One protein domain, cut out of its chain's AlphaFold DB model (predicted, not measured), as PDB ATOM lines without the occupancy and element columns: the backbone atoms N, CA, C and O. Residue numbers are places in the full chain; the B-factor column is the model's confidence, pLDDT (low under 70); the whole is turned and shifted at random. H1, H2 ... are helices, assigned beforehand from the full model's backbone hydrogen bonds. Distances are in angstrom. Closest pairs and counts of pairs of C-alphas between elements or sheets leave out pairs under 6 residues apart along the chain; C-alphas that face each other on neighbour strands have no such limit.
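Overview. This is residues 119 to 217 of the 544 residues of the protein "Putative RNA-binding protein with PIN domain" of Allostreptomyces psammosilenae (UniProt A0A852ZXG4). H1 lies in the middle of an elongated body of crossed helices, with H2 and H6 packed on its opposite sides and H3 packed on it from a third. H4 runs from the end of H3 past H6 to H5, which packs on H6 near one far end of the body, while the loop of residues 133 to 151 lies toward the other. The printed part has 99 residues with six named helices, H1 to H6 in chain order, and no named strand. It is all helix and compact, with a radius of gyration of the C-alphas of 13.0 A and spans of 37 by 23 by 21 A.

Along the chain. H1, residues 119 to 132, begins at C-alpha 119 (5.107, 134.863, 69.114) and is 19.8 A long. H4, residues 171 to 184, is also 19.8 A. H2 is residues 152 to 158, H3 residues 160 to 169, 14.3 A, and H5 residues 186 to 193. H6, residues 203 to 213, 15.1 A, ends at C-alpha 213 (-6.010, 139.974, 55.986).

Arrangement. H1 touches H6 with residues 119 to 124 alone, C-alphas 124 and 208 closest at 4.9 A, at a steep tilt of 53 degrees. It touches H2, C-alphas 129 and 156 closest at 5.3 A. H3 is about perpendicular to H1, at 85 degrees, and touches it, C-alphas 125 and 160 closest at 5.7 A. H4 touches H6, C-alphas 178 and 213 closest at 5.2 A. H5 touches H6, C-alphas 192 and 210 closest at 6.8 A. H2 and H5 are apart. In each helix every O i to N i+4 pair is within hydrogen-bond range.

Size, cuts and confidence. The C-alphas of Arg 146 and Pro 199, the two farthest apart, are 38.1 A apart. The printed part has no cut. The link from H1 to H2 is long, 19 residues. Mean pLDDT of the printed part is 82.9; residues 195 and 199 are under 70.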
ATOM      1  N   PRO A 119       4.916 135.862  70.167       81.06
ATOM      2  CA  PRO A 119       5.107 134.863  69.114       81.06
ATOM      3  C   PRO A 119       4.372 135.233  67.812       81.06
ATOM      4  O   PRO A 119       4.974 135.196  66.736       81.06
ATOM      5  N   VAL A 120       3.127 135.723  67.892       84.69
ATOM      6  CA  VAL A 120       2.358 136.183  66.716       84.69
ATOM      7  C   VAL A 120       3.077 137.341  66.016       84.69
ATOM      8  O   VAL A 120       3.215 137.347  64.793       84.69
ATOM      9  N   ARG A 121       3.622 138.299  66.779       85.31
ATOM     10  CA  ARG A 121       4.406 139.427  66.251       85.31
ATOM     11  C   ARG A 121       5.642 138.959  65.483       85.31
ATOM     12  O   ARG A 121       5.923 139.499  64.414       85.31
ATOM     13  N   GLN A 122       6.374 137.966  65.998       86.19
ATOM     14  CA  GLN A 122       7.517 137.383  65.287       86.19
ATOM     15  C   GLN A 122       7.081 136.715  63.977       86.19
ATOM     16  O   GLN A 122       7.743 136.898  62.952       86.19
ATOM     17  N   ARG A 123       5.946 136.006  63.979       87.00
ATOM     18  CA  ARG A 123       5.437 135.316  62.788       87.00
ATOM     19  C   ARG A 123       4.946 136.280  61.704       87.00
ATOM     20  O   ARG A 123       5.367 136.153  60.554       87.00
ATOM     21  N   VAL A 124       4.180 137.308  62.081       87.56
ATOM     22  CA  VAL A 124       3.775 138.433  61.212       87.56
ATOM     23  C   VAL A 124       4.992 139.123  60.588       87.56
ATOM     24  O   VAL A 124       5.029 139.358  59.379       87.56
ATOM     25  N   VAL A 125       6.016 139.419  61.398       89.12
ATOM     26  CA  VAL A 125       7.276 140.014  60.925       89.12
ATOM     27  C   VAL A 125       8.002 139.092  59.946       89.12
ATOM     28  O   VAL A 125       8.545 139.593  58.965       89.12
ATOM     29  N   GLY A 126       8.001 137.774  60.169       87.50
ATOM     30  CA  GLY A 126       8.567 136.789  59.242       87.50
ATOM     31  C   GLY A 126       7.894 136.832  57.869       87.50
ATOM     32  O   GLY A 126       8.558 137.111  56.872       87.50
ATOM     33  N   VAL A 127       6.566 136.671  57.830       86.44
ATOM     34  CA  VAL A 127       5.765 136.701  56.589       86.44
ATOM     35  C   VAL A 127       5.976 138.011  55.817       86.44
ATOM     36  O   VAL A 127       6.238 138.004  54.610       86.44
ATOM     37  N   ALA A 128       5.940 139.152  56.510       86.44
ATOM     38  CA  ALA A 128       6.172 140.451  55.886       86.44
ATOM     39  C   ALA A 128       7.636 140.665  55.458       86.44
ATOM     40  O   ALA A 128       7.888 141.299  54.430       86.44
ATOM     41  N   ALA A 129       8.616 140.125  56.191       87.00
ATOM     42  CA  ALA A 129      10.024 140.168  55.807       87.00
ATOM     43  C   ALA A 129      10.304 139.325  54.557       87.00
ATOM     44  O   ALA A 129      11.120 139.738  53.730       87.00
ATOM     45  N   ASP A 130       9.637 138.187  54.373       86.19
ATOM     46  CA  ASP A 130       9.763 137.352  53.175       86.19
ATOM     47  C   ASP A 130       9.164 138.046  51.947       86.19
ATOM     48  O   ASP A 130       9.856 138.237  50.938       86.19
ATOM     49  N   ALA A 131       7.941 138.563  52.082       84.62
ATOM     50  CA  ALA A 131       7.281 139.385  51.069       84.62
ATOM     51  C   ALA A 131       8.089 140.646  50.688       84.62
ATOM     52  O   ALA A 131       8.186 140.988  49.508       84.62
ATOM     53  N   LEU A 132       8.740 141.310  51.654       84.31
ATOM     54  CA  LEU A 132       9.557 142.512  51.425       84.31
ATOM     55  C   LEU A 132      10.738 142.283  50.468       84.31
ATOM     56  O   LEU A 132      11.129 143.205  49.756       84.31
ATOM     57  N   GLY A 133      11.298 141.071  50.421       82.31
ATOM     58  CA  GLY A 133      12.410 140.746  49.520       82.31
ATOM     59  C   GLY A 133      12.018 140.600  48.048       82.31
ATOM     60  O   GLY A 133      12.888 140.369  47.214       82.31
ATOM     61  N   SER A 134      10.723 140.674  47.736       80.31
ATOM     62  CA  SER A 134      10.164 140.313  46.430       80.31
ATOM     63  C   SER A 134       9.064 141.277  45.952       80.31
ATOM     64  O   SER A 134       8.279 140.933  45.066       80.31
ATOM     65  N   MET A 135       9.025 142.489  46.519       80.12
ATOM     66  CA  MET A 135       8.241 143.632  46.034       80.12
ATOM     67  C   MET A 135       9.122 144.604  45.228       80.12
ATOM     68  O   MET A 135      10.296 144.788  45.568       80.12
ATOM     69  N   PRO A 136       8.589 145.268  44.186       79.31
ATOM     70  CA  PRO A 136       9.331 146.277  43.440       79.31
ATOM     71  C   PRO A 136       9.582 147.522  44.306       79.31
ATOM     72  O   PRO A 136       8.759 147.921  45.127       79.31
ATOM     73  N   GLY A 137      10.725 148.189  44.107       72.81
ATOM     74  CA  GLY A 137      11.193 149.263  45.000       72.81
ATOM     75  C   GLY A 137      10.293 150.508  45.100       72.81
ATOM     76  O   GLY A 137      10.481 151.310  46.013       72.81
ATOM     77  N   GLN A 138       9.323 150.663  44.194       76.00
ATOM     78  CA  GLN A 138       8.302 151.718  44.234       76.00
ATOM     79  C   GLN A 138       7.170 151.405  45.230       76.00
ATOM     80  O   GLN A 138       6.581 152.322  45.795       76.00
ATOM     81  N   GLU A 139       6.908 150.124  45.499       78.31
ATOM     82  CA  GLU A 139       5.850 149.657  46.403       78.31
ATOM     83  C   GLU A 139       6.315 149.508  47.860       78.31
ATOM     84  O   GLU A 139       5.495 149.314  48.758       78.31
ATOM     85  N   VAL A 140       7.626 149.624  48.103       81.06
ATOM     86  CA  VAL A 140       8.239 149.513  49.431       81.06
ATOM     87  C   VAL A 140       8.223 150.869  50.164       81.06
ATOM     88  O   VAL A 140       8.804 151.843  49.652       81.06
ATOM     89  N   PRO A 141       7.650 150.941  51.388       85.62
ATOM     90  CA  PRO A 141       7.658 152.143  52.220       85.62
ATOM     91  C   PRO A 141       9.074 152.690  52.441       85.62
ATOM     92  O   PRO A 141      10.016 151.907  52.613       85.62
ATOM     93  N   PRO A 142       9.268 154.023  52.481       80.38
ATOM     94  CA  PRO A 142      10.599 154.636  52.503       80.38
ATOM     95  C   PRO A 142      11.475 154.160  53.672       80.38
ATOM     96  O   PRO A 142      12.666 153.917  53.473       80.38
ATOM     97  N   ALA A 143      10.885 153.922  54.849       82.38
ATOM     98  CA  ALA A 143      11.576 153.391  56.027       82.38
ATOM     99  C   ALA A 143      12.144 151.965  55.834       82.38
ATOM    100  O   ALA A 143      13.130 151.596  56.477       82.38
ATOM    101  N   LEU A 144      11.557 151.166  54.932       82.88
ATOM    102  CA  LEU A 144      11.914 149.761  54.704       82.88
ATOM    103  C   LEU A 144      12.854 149.530  53.512       82.88
ATOM    104  O   LEU A 144      13.480 148.471  53.427       82.88
ATOM    105  N   ARG A 145      13.038 150.519  52.624       82.38
ATOM    106  CA  ARG A 145      13.866 150.383  51.404       82.38
ATOM    107  C   ARG A 145      15.309 149.955  51.680       82.38
ATOM    108  O   ARG A 145      15.874 149.187  50.905       82.38
ATOM    109  N   ARG A 146      15.897 150.402  52.799       83.56
ATOM    110  CA  ARG A 146      17.251 149.989  53.223       83.56
ATOM    111  C   ARG A 146      17.335 148.514  53.624       83.56
ATOM    112  O   ARG A 146      18.396 147.915  53.503       83.56
ATOM    113  N   TYR A 147      16.226 147.933  54.082       83.19
ATOM    114  CA  TYR A 147      16.167 146.563  54.584       83.19
ATOM    115  C   TYR A 147      15.788 145.536  53.513       83.19
ATOM    116  O   TYR A 147      16.224 144.391  53.604       83.19
ATOM    117  N   ALA A 148      15.047 145.934  52.473       80.19
ATOM    118  CA  ALA A 148      14.598 145.037  51.400       80.19
ATOM    119  C   ALA A 148      15.741 144.264  50.702       80.19
ATOM    120  O   ALA A 148      15.528 143.156  50.220       80.19
ATOM    121  N   ARG A 149      16.967 144.810  50.702       80.81
ATOM    122  CA  ARG A 149      18.164 144.201  50.088       80.81
ATOM    123  C   ARG A 149      18.843 143.103  50.926       80.81
ATOM    124  O   ARG A 149      19.739 142.442  50.412       80.81
ATOM    125  N   PHE A 150      18.490 142.917  52.201       83.88
ATOM    126  CA  PHE A 150      19.115 141.880  53.041       83.88
ATOM    127  C   PHE A 150      18.516 140.488  52.796       83.88
ATOM    128  O   PHE A 150      17.432 140.357  52.233       83.88
ATOM    129  N   THR A 151      19.198 139.436  53.261       83.94
ATOM    130  CA  THR A 151      18.673 138.059  53.252       83.94
ATOM    131  C   THR A 151      17.448 137.914  54.172       83.94
ATOM    132  O   THR A 151      17.389 138.619  55.182       83.94
ATOM    133  N   PRO A 152      16.501 136.994  53.890       79.56
ATOM    134  CA  PRO A 152      15.264 136.814  54.664       79.56
ATOM    135  C   PRO A 152      15.446 136.811  56.191       79.56
ATOM    136  O   PRO A 152      14.883 137.649  56.895       79.56
ATOM    137  N   SER A 153      16.354 135.970  56.694       78.06
ATOM    138  CA  SER A 153      16.674 135.861  58.124       78.06
ATOM    139  C   SER A 153      17.253 137.146  58.731       78.06
ATOM    140  O   SER A 153      16.941 137.498  59.870       78.06
ATOM    141  N   ARG A 154      18.064 137.900  57.975       79.69
ATOM    142  CA  ARG A 154      18.571 139.210  58.416       79.69
ATOM    143  C   ARG A 154      17.496 140.296  58.341       79.69
ATOM    144  O   ARG A 154      17.528 141.187  59.186       79.69
ATOM    145  N   ARG A 155      16.543 140.221  57.401       86.06
ATOM    146  CA  ARG A 155      15.385 141.132  57.334       86.06
ATOM    147  C   ARG A 155      14.492 140.958  58.557       86.06
ATOM    148  O   ARG A 155      14.306 141.933  59.276       86.06
ATOM    149  N   ALA A 156      14.043 139.740  58.856       82.94
ATOM    150  CA  ALA A 156      13.202 139.477  60.028       82.94
ATOM    151  C   ALA A 156      13.864 139.950  61.341       82.94
ATOM    152  O   ALA A 156      13.226 140.617  62.152       82.94
ATOM    153  N   ARG A 157      15.173 139.700  61.516       84.44
ATOM    154  CA  ARG A 157      15.903 140.066  62.744       84.44
ATOM    155  C   ARG A 157      16.246 141.557  62.876       84.44
ATOM    156  O   ARG A 157      16.136 142.100  63.967       84.44
ATOM    157  N   LEU A 158      16.706 142.222  61.809       83.69
ATOM    158  CA  LEU A 158      17.189 143.620  61.870       83.69
ATOM    159  C   LEU A 158      16.133 144.661  61.483       83.69
ATOM    160  O   LEU A 158      16.287 145.839  61.806       83.69
ATOM    161  N   ALA A 159      15.090 144.243  60.768       83.19
ATOM    162  CA  ALA A 159      13.985 145.097  60.356       83.19
ATOM    163  C   ALA A 159      12.682 144.773  61.097       83.19
ATOM    164  O   ALA A 159      11.669 145.370  60.766       83.19
ATOM    165  N   GLY A 160      12.688 143.890  62.105       84.06
ATOM    166  CA  GLY A 160      11.468 143.454  62.794       84.06
ATOM    167  C   GLY A 160      10.625 144.597  63.362       84.06
ATOM    168  O   GLY A 160       9.459 144.728  62.998       84.06
ATOM    169  N   THR A 161      11.214 145.485  64.168       86.50
ATOM    170  CA  THR A 161      10.499 146.658  64.706       86.50
ATOM    171  C   THR A 161      10.066 147.646  63.605       86.50
ATOM    172  O   THR A 161       8.894 148.019  63.593       86.50
ATOM    173  N   PRO A 162      10.922 148.030  62.626       85.94
ATOM    174  CA  PRO A 162      10.485 148.808  61.460       85.94
ATOM    175  C   PRO A 162       9.352 148.178  60.632       85.94
ATOM    176  O   PRO A 162       8.487 148.903  60.149       85.94
ATOM    177  N   ILE A 163       9.354 146.854  60.442       85.62
ATOM    178  CA  ILE A 163       8.330 146.121  59.680       85.62
ATOM    179  C   ILE A 163       7.012 146.114  60.452       85.62
ATOM    180  O   ILE A 163       5.987 146.442  59.865       85.62
ATOM    181  N   ALA A 164       7.033 145.817  61.755       85.44
ATOM    182  CA  ALA A 164       5.839 145.867  62.597       85.44
ATOM    183  C   ALA A 164       5.191 147.268  62.577       85.44
ATOM    184  O   ALA A 164       4.005 147.389  62.281       85.44
ATOM    185  N   ALA A 165       5.985 148.330  62.764       86.12
ATOM    186  CA  ALA A 165       5.497 149.711  62.710       86.12
ATOM    187  C   ALA A 165       4.927 150.099  61.329       86.12
ATOM    188  O   ALA A 165       3.915 150.798  61.241       86.12
ATOM    189  N   ALA A 166       5.546 149.641  60.236       86.25
ATOM    190  CA  ALA A 166       5.042 149.873  58.882       86.25
ATOM    191  C   ALA A 166       3.736 149.109  58.600       86.25
ATOM    192  O   ALA A 166       2.841 149.660  57.971       86.25
ATOM    193  N   LEU A 167       3.598 147.868  59.080       85.81
ATOM    194  CA  LEU A 167       2.363 147.082  58.950       85.81
ATOM    195  C   LEU A 167       1.190 147.683  59.726       85.81
ATOM    196  O   LEU A 167       0.041 147.484  59.338       85.81
ATOM    197  N   GLU A 168       1.464 148.391  60.817       84.62
ATOM    198  CA  GLU A 168       0.455 149.088  61.605       84.62
ATOM    199  C   GLU A 168       0.031 150.400  60.925       84.62
ATOM    200  O   GLU A 168      -1.157 150.596  60.650       84.62
ATOM    201  N   SER A 169       1.008 151.250  60.584       84.62
ATOM    202  CA  SER A 169       0.784 152.611  60.072       84.62
ATOM    203  C   SER A 169       0.406 152.711  58.587       84.62
ATOM    204  O   SER A 169      -0.352 153.609  58.224       84.62
ATOM    205  N   ASP A 170       0.890 151.815  57.720       86.75
ATOM    206  CA  ASP A 170       0.655 151.864  56.270       86.75
ATOM    207  C   ASP A 170      -0.321 150.760  55.829       86.75
ATOM    208  O   ASP A 170       0.023 149.584  55.669       86.75
ATOM    209  N   ALA A 171      -1.577 151.160  55.606       83.56
ATOM    210  CA  ALA A 171      -2.635 150.267  55.142       83.56
ATOM    211  C   ALA A 171      -2.390 149.729  53.720       83.56
ATOM    212  O   ALA A 171      -2.747 148.585  53.440       83.56
ATOM    213  N   THR A 172      -1.747 150.508  52.842       85.31
ATOM    214  CA  THR A 172      -1.429 150.090  51.466       85.31
ATOM    215  C   THR A 172      -0.339 149.024  51.476       85.31
ATOM    216  O   THR A 172      -0.436 148.021  50.770       85.31
ATOM    217  N   PHE A 173       0.684 149.206  52.315       85.19
ATOM    218  CA  PHE A 173       1.722 148.204  52.535       85.19
ATOM    219  C   PHE A 173       1.130 146.909  53.094       85.19
ATOM    220  O   PHE A 173       1.323 145.855  52.493       85.19
ATOM    221  N   ARG A 174       0.341 146.983  54.177       88.50
ATOM    222  CA  ARG A 174      -0.330 145.810  54.763       88.50
ATOM    223  C   ARG A 174      -1.205 145.073  53.744       88.50
ATOM    224  O   ARG A 174      -1.108 143.854  53.657       88.50
ATOM    225  N   HIS A 175      -1.979 145.791  52.928       86.81
ATOM    226  CA  HIS A 175      -2.800 145.194  51.870       86.81
ATOM    227  C   HIS A 175      -1.957 144.449  50.817       86.81
ATOM    228  O   HIS A 175      -2.295 143.325  50.465       86.81
ATOM    229  N   ARG A 176      -0.799 144.979  50.389       86.50
ATOM    230  CA  ARG A 176       0.124 144.251  49.487       86.50
ATOM    231  C   ARG A 176       0.697 142.974  50.111       86.50
ATOM    232  O   ARG A 176       0.854 141.973  49.414       86.50
ATOM    233  N   ILE A 177       1.004 142.991  51.412       87.06
ATOM    234  CA  ILE A 177       1.421 141.781  52.140       87.06
ATOM    235  C   ILE A 177       0.264 140.771  52.203       87.06
ATOM    236  O   ILE A 177       0.489 139.581  51.988       87.06
ATOM    237  N   ALA A 178      -0.964 141.242  52.436       85.75
ATOM    238  CA  ALA A 178      -2.172 140.423  52.473       85.75
ATOM    239  C   ALA A 178      -2.473 139.759  51.116       85.75
ATOM    240  O   ALA A 178      -2.644 138.545  51.073       85.75
ATOM    241  N   GLU A 179      -2.430 140.498  50.000       85.12
ATOM    242  CA  GLU A 179      -2.577 139.920  48.650       85.12
ATOM    243  C   GLU A 179      -1.531 138.836  48.372       85.12
ATOM    244  O   GLU A 179      -1.833 137.774  47.821       85.12
ATOM    245  N   ARG A 180      -0.286 139.061  48.807       85.31
ATOM    246  CA  ARG A 180       0.775 138.064  48.654       85.31
ATOM    247  C   ARG A 180       0.546 136.825  49.520       85.31
ATOM    248  O   ARG A 180       0.885 135.724  49.090       85.31
ATOM    249  N   LEU A 181      -0.038 136.991  50.705       85.69
ATOM    250  CA  LEU A 181      -0.443 135.878  51.556       85.69
ATOM    251  C   LEU A 181      -1.580 135.073  50.912       85.69
ATOM    252  O   LEU A 181      -1.471 133.851  50.866       85.69
ATOM    253  N   ARG A 182      -2.595 135.722  50.319       86.69
ATOM    254  CA  ARG A 182      -3.645 135.029  49.542       86.69
ATOM    255  C   ARG A 182      -3.067 134.203  48.398       86.69
ATOM    256  O   ARG A 182      -3.444 133.051  48.220       86.69
ATOM    257  N   ALA A 183      -2.124 134.775  47.648       85.69
ATOM    258  CA  ALA A 183      -1.476 134.089  46.533       85.69
ATOM    259  C   ALA A 183      -0.599 132.900  46.974       85.69
ATOM    260  O   ALA A 183      -0.430 131.953  46.209       85.69
ATOM    261  N   GLY A 184      -0.025 132.946  48.182       82.69
ATOM    262  CA  GLY A 184       0.815 131.874  48.727       82.69
ATOM    263  C   GLY A 184       0.062 130.806  49.529       82.69
ATOM    264  O   GLY A 184       0.523 129.670  49.597       82.69
ATOM    265  N   GLN A 185      -1.064 131.161  50.153       83.81
ATOM    266  CA  GLN A 185      -1.853 130.307  51.052       83.81
ATOM    267  C   GLN A 185      -3.367 130.548  50.846       83.81
ATOM    268  O   GLN A 185      -4.045 131.056  51.745       83.81
ATOM    269  N   PRO A 186      -3.922 130.199  49.667       82.31
ATOM    270  CA  PRO A 186      -5.310 130.519  49.319       82.31
ATOM    271  C   PRO A 186      -6.337 129.821  50.222       82.31
ATOM    272  O   PRO A 186      -7.369 130.407  50.535       82.31
ATOM    273  N   GLU A 187      -6.043 128.605  50.689       81.31
ATOM    274  CA  GLU A 187      -6.926 127.834  51.577       81.31
ATOM    275  C   GLU A 187      -7.072 128.490  52.960       81.31
ATOM    276  O   GLU A 187      -8.184 128.623  53.468       81.31
ATOM    277  N   LEU A 188      -5.964 128.972  53.542       81.31
ATOM    278  CA  LEU A 188      -5.979 129.690  54.821       81.31
ATOM    279  C   LEU A 188      -6.678 131.047  54.689       81.31
ATOM    280  O   LEU A 188      -7.464 131.419  55.557       81.31
ATOM    281  N   ALA A 189      -6.418 131.774  53.598       81.94
ATOM    282  CA  ALA A 189      -7.046 133.067  53.358       81.94
ATOM    283  C   ALA A 189      -8.568 132.948  53.165       81.94
ATOM    284  O   ALA A 189      -9.313 133.664  53.827       81.94
ATOM    285  N   GLY A 190      -9.034 132.014  52.328       81.06
ATOM    286  CA  GLY A 190     -10.465 131.811  52.069       81.06
ATOM    287  C   GLY A 190     -11.247 131.305  53.287       81.06
ATOM    288  O   GLY A 190     -12.384 131.723  53.510       81.06
ATOM    289  N   ALA A 191     -10.637 130.458  54.120       81.50
ATOM    290  CA  ALA A 191     -11.222 130.057  55.400       81.50
ATOM    291  C   ALA A 191     -11.376 131.259  56.352       81.50
ATOM    292  O   ALA A 191     -12.459 131.499  56.887       81.50
ATOM    293  N   LEU A 192     -10.329 132.080  56.493       82.50
ATOM    294  CA  LEU A 192     -10.362 133.268  57.347       82.50
ATOM    295  C   LEU A 192     -11.350 134.333  56.850       82.50
ATOM    296  O   LEU A 192     -12.051 134.934  57.659       82.50
ATOM    297  N   GLU A 193     -11.463 134.535  55.537       79.12
ATOM    298  CA  GLU A 193     -12.446 135.447  54.930       79.12
ATOM    299  C   GLU A 193     -13.895 134.953  55.074       79.12
ATOM    300  O   GLU A 193     -14.816 135.766  55.112       79.12
ATOM    301  N   THR A 194     -14.106 133.642  55.240       77.94
ATOM    302  CA  THR A 194     -15.409 133.057  55.609       77.94
ATOM    303  C   THR A 194     -15.632 132.967  57.128       77.94
ATOM    304  O   THR A 194     -16.640 132.416  57.566       77.94
ATOM    305  N   GLY A 195     -14.735 133.544  57.942       69.62
ATOM    306  CA  GLY A 195     -14.860 133.615  59.402       69.62
ATOM    307  C   GLY A 195     -14.456 132.338  60.150       69.62
ATOM    308  O   GLY A 195     -14.785 132.200  61.326       69.62
ATOM    309  N   SER A 196     -13.759 131.403  59.496       72.62
ATOM    310  CA  SER A 196     -13.371 130.108  60.068       72.62
ATOM    311  C   SER A 196     -11.852 129.917  60.103       72.62
ATOM    312  O   SER A 196     -11.156 130.108  59.108       72.62
ATOM    313  N   ALA A 197     -11.315 129.487  61.244       72.56
ATOM    314  CA  ALA A 197      -9.925 129.048  61.340       72.56
ATOM    315  C   ALA A 197      -9.804 127.574  60.894       72.56
ATOM    316  O   ALA A 197     -10.512 126.725  61.442       72.56
ATOM    317  N   PRO A 198      -8.905 127.217  59.953       76.75
ATOM    318  CA  PRO A 198      -8.661 125.816  59.614       76.75
ATOM    319  C   PRO A 198      -8.090 125.044  60.817       76.75
ATOM    320  O   PRO A 198      -7.040 125.433  61.328       76.75
ATOM    321  N   PRO A 199      -8.685 123.910  61.238       69.56
ATOM    322  CA  PRO A 199      -8.221 123.157  62.411       69.56
ATOM    323  C   PRO A 199      -6.869 122.450  62.208       69.56
ATOM    324  O   PRO A 199      -6.303 121.928  63.161       69.56
ATOM    325  N   ALA A 200      -6.360 122.409  60.972       73.38
ATOM    326  CA  ALA A 200      -5.069 121.819  60.616       73.38
ATOM    327  C   ALA A 200      -3.934 122.855  60.447       73.38
ATOM    328  O   ALA A 200      -2.808 122.472  60.135       73.38
ATOM    329  N   ALA A 201      -4.218 124.153  60.610       78.19
ATOM    330  CA  ALA A 201      -3.215 125.213  60.530       78.19
ATOM    331  C   ALA A 201      -2.606 125.509  61.912       78.19
ATOM    332  O   ALA A 201      -3.280 125.391  62.933       78.19
ATOM    333  N   ASP A 202      -1.337 125.929  61.948       82.12
ATOM    334  CA  ASP A 202      -0.693 126.398  63.181       82.12
ATOM    335  C   ASP A 202      -1.453 127.633  63.718       82.12
ATOM    336  O   ASP A 202      -1.636 128.592  62.959       82.12
ATOM    337  N   PRO A 203      -1.886 127.669  64.996       82.38
ATOM    338  CA  PRO A 203      -2.531 128.842  65.591       82.38
ATOM    339  C   PRO A 203      -1.745 130.152  65.400       82.38
ATOM    340  O   PRO A 203      -2.335 131.223  65.250       82.38
ATOM    341  N   MET A 204      -0.411 130.095  65.340       83.38
ATOM    342  CA  MET A 204       0.442 131.253  65.053       83.38
ATOM    343  C   MET A 204       0.349 131.720  63.596       83.38
ATOM    344  O   MET A 204       0.428 132.925  63.341       83.38
ATOM    345  N   ASP A 205       0.134 130.802  62.653       82.88
ATOM    346  CA  ASP A 205      -0.081 131.112  61.234       82.88
ATOM    347  C   ASP A 205      -1.483 131.672  61.005       82.88
ATOM    348  O   ASP A 205      -1.629 132.685  60.322       82.88
ATOM    349  N   VAL A 206      -2.494 131.089  61.657       83.81
ATOM    350  CA  VAL A 206      -3.874 131.599  61.679       83.81
ATOM    351  C   VAL A 206      -3.908 133.033  62.217       83.81
ATOM    352  O   VAL A 206      -4.473 133.919  61.575       83.81
ATOM    353  N   ALA A 207      -3.247 133.305  63.346       84.94
ATOM    354  CA  ALA A 207      -3.170 134.646  63.926       84.94
ATOM    355  C   ALA A 207      -2.384 135.636  63.053       84.94
ATOM    356  O   ALA A 207      -2.806 136.783  62.877       84.94
ATOM    357  N   ALA A 208      -1.254 135.214  62.479       86.62
ATOM    358  CA  ALA A 208      -0.472 136.067  61.591       86.62
ATOM    359  C   ALA A 208      -1.238 136.410  60.302       86.62
ATOM    360  O   ALA A 208      -1.192 137.554  59.844       86.62
ATOM    361  N   ALA A 209      -1.984 135.450  59.754       85.31
ATOM    362  CA  ALA A 209      -2.846 135.650  58.599       85.31
ATOM    363  C   ALA A 209      -4.044 136.556  58.918       85.31
ATOM    364  O   ALA A 209      -4.296 137.504  58.174       85.31
ATOM    365  N   ALA A 210      -4.718 136.348  60.054       86.00
ATOM    366  CA  ALA A 210      -5.821 137.193  60.512       86.00
ATOM    367  C   ALA A 210      -5.388 138.663  60.698       86.00
ATOM    368  O   ALA A 210      -6.074 139.567  60.221       86.00
ATOM    369  N   TYR A 211      -4.213 138.918  61.292       86.19
ATOM    370  CA  TYR A 211      -3.658 140.273  61.439       86.19
ATOM    371  C   TYR A 211      -3.429 140.997  60.096       86.19
ATOM    372  O   TYR A 211      -3.609 142.218  59.995       86.19
ATOM    373  N   LEU A 212      -3.002 140.253  59.070       85.56
ATOM    374  CA  LEU A 212      -2.668 140.791  57.751       85.56
ATOM    375  C   LEU A 212      -3.909 140.981  56.867       85.56
ATOM    376  O   LEU A 212      -4.052 142.043  56.262       85.56
ATOM    377  N   LEU A 213      -4.798 139.984  56.818       84.88
ATOM    378  CA  LEU A 213      -6.010 139.974  55.986       84.88
ATOM    379  C   LEU A 213      -7.141 140.841  56.560       84.88
ATOM    380  O   LEU A 213      -7.898 141.426  55.789       84.88
ATOM    381  N   ARG A 214      -7.237 140.943  57.894       84.88
ATOM    382  CA  ARG A 214      -8.318 141.619  58.637       84.88
ATOM    383  C   ARG A 214      -9.752 141.238  58.203       84.88
ATOM    384  O   ARG A 214     -10.539 142.136  57.901       84.88
ATOM    385  N   PRO A 215     -10.115 139.939  58.180       81.12
ATOM    386  CA  PRO A 215     -11.521 139.528  58.113       81.12
ATOM    387  C   PRO A 215     -12.293 140.011  59.354       81.12
ATOM    388  O   PRO A 215     -11.680 140.377  60.354       81.12
ATOM    389  N   ALA A 216     -13.626 139.977  59.328       77.62
ATOM    390  CA  ALA A 216     -14.430 140.298  60.511       77.62
ATOM    391  C   ALA A 216     -14.061 139.391  61.707       77.62
ATOM    392  O   ALA A 216     -13.928 138.176  61.554       77.62
ATOM    393  N   GLY A 217     -13.877 139.977  62.891       79.44
ATOM    394  CA  GLY A 217     -13.472 139.280  64.116       79.44
ATOM    395  C   GLY A 217     -11.982 138.917  64.210       79.44
ATOM    396  O   GLY A 217     -11.603 138.120  65.074       79.44
TER     397      GLY A 217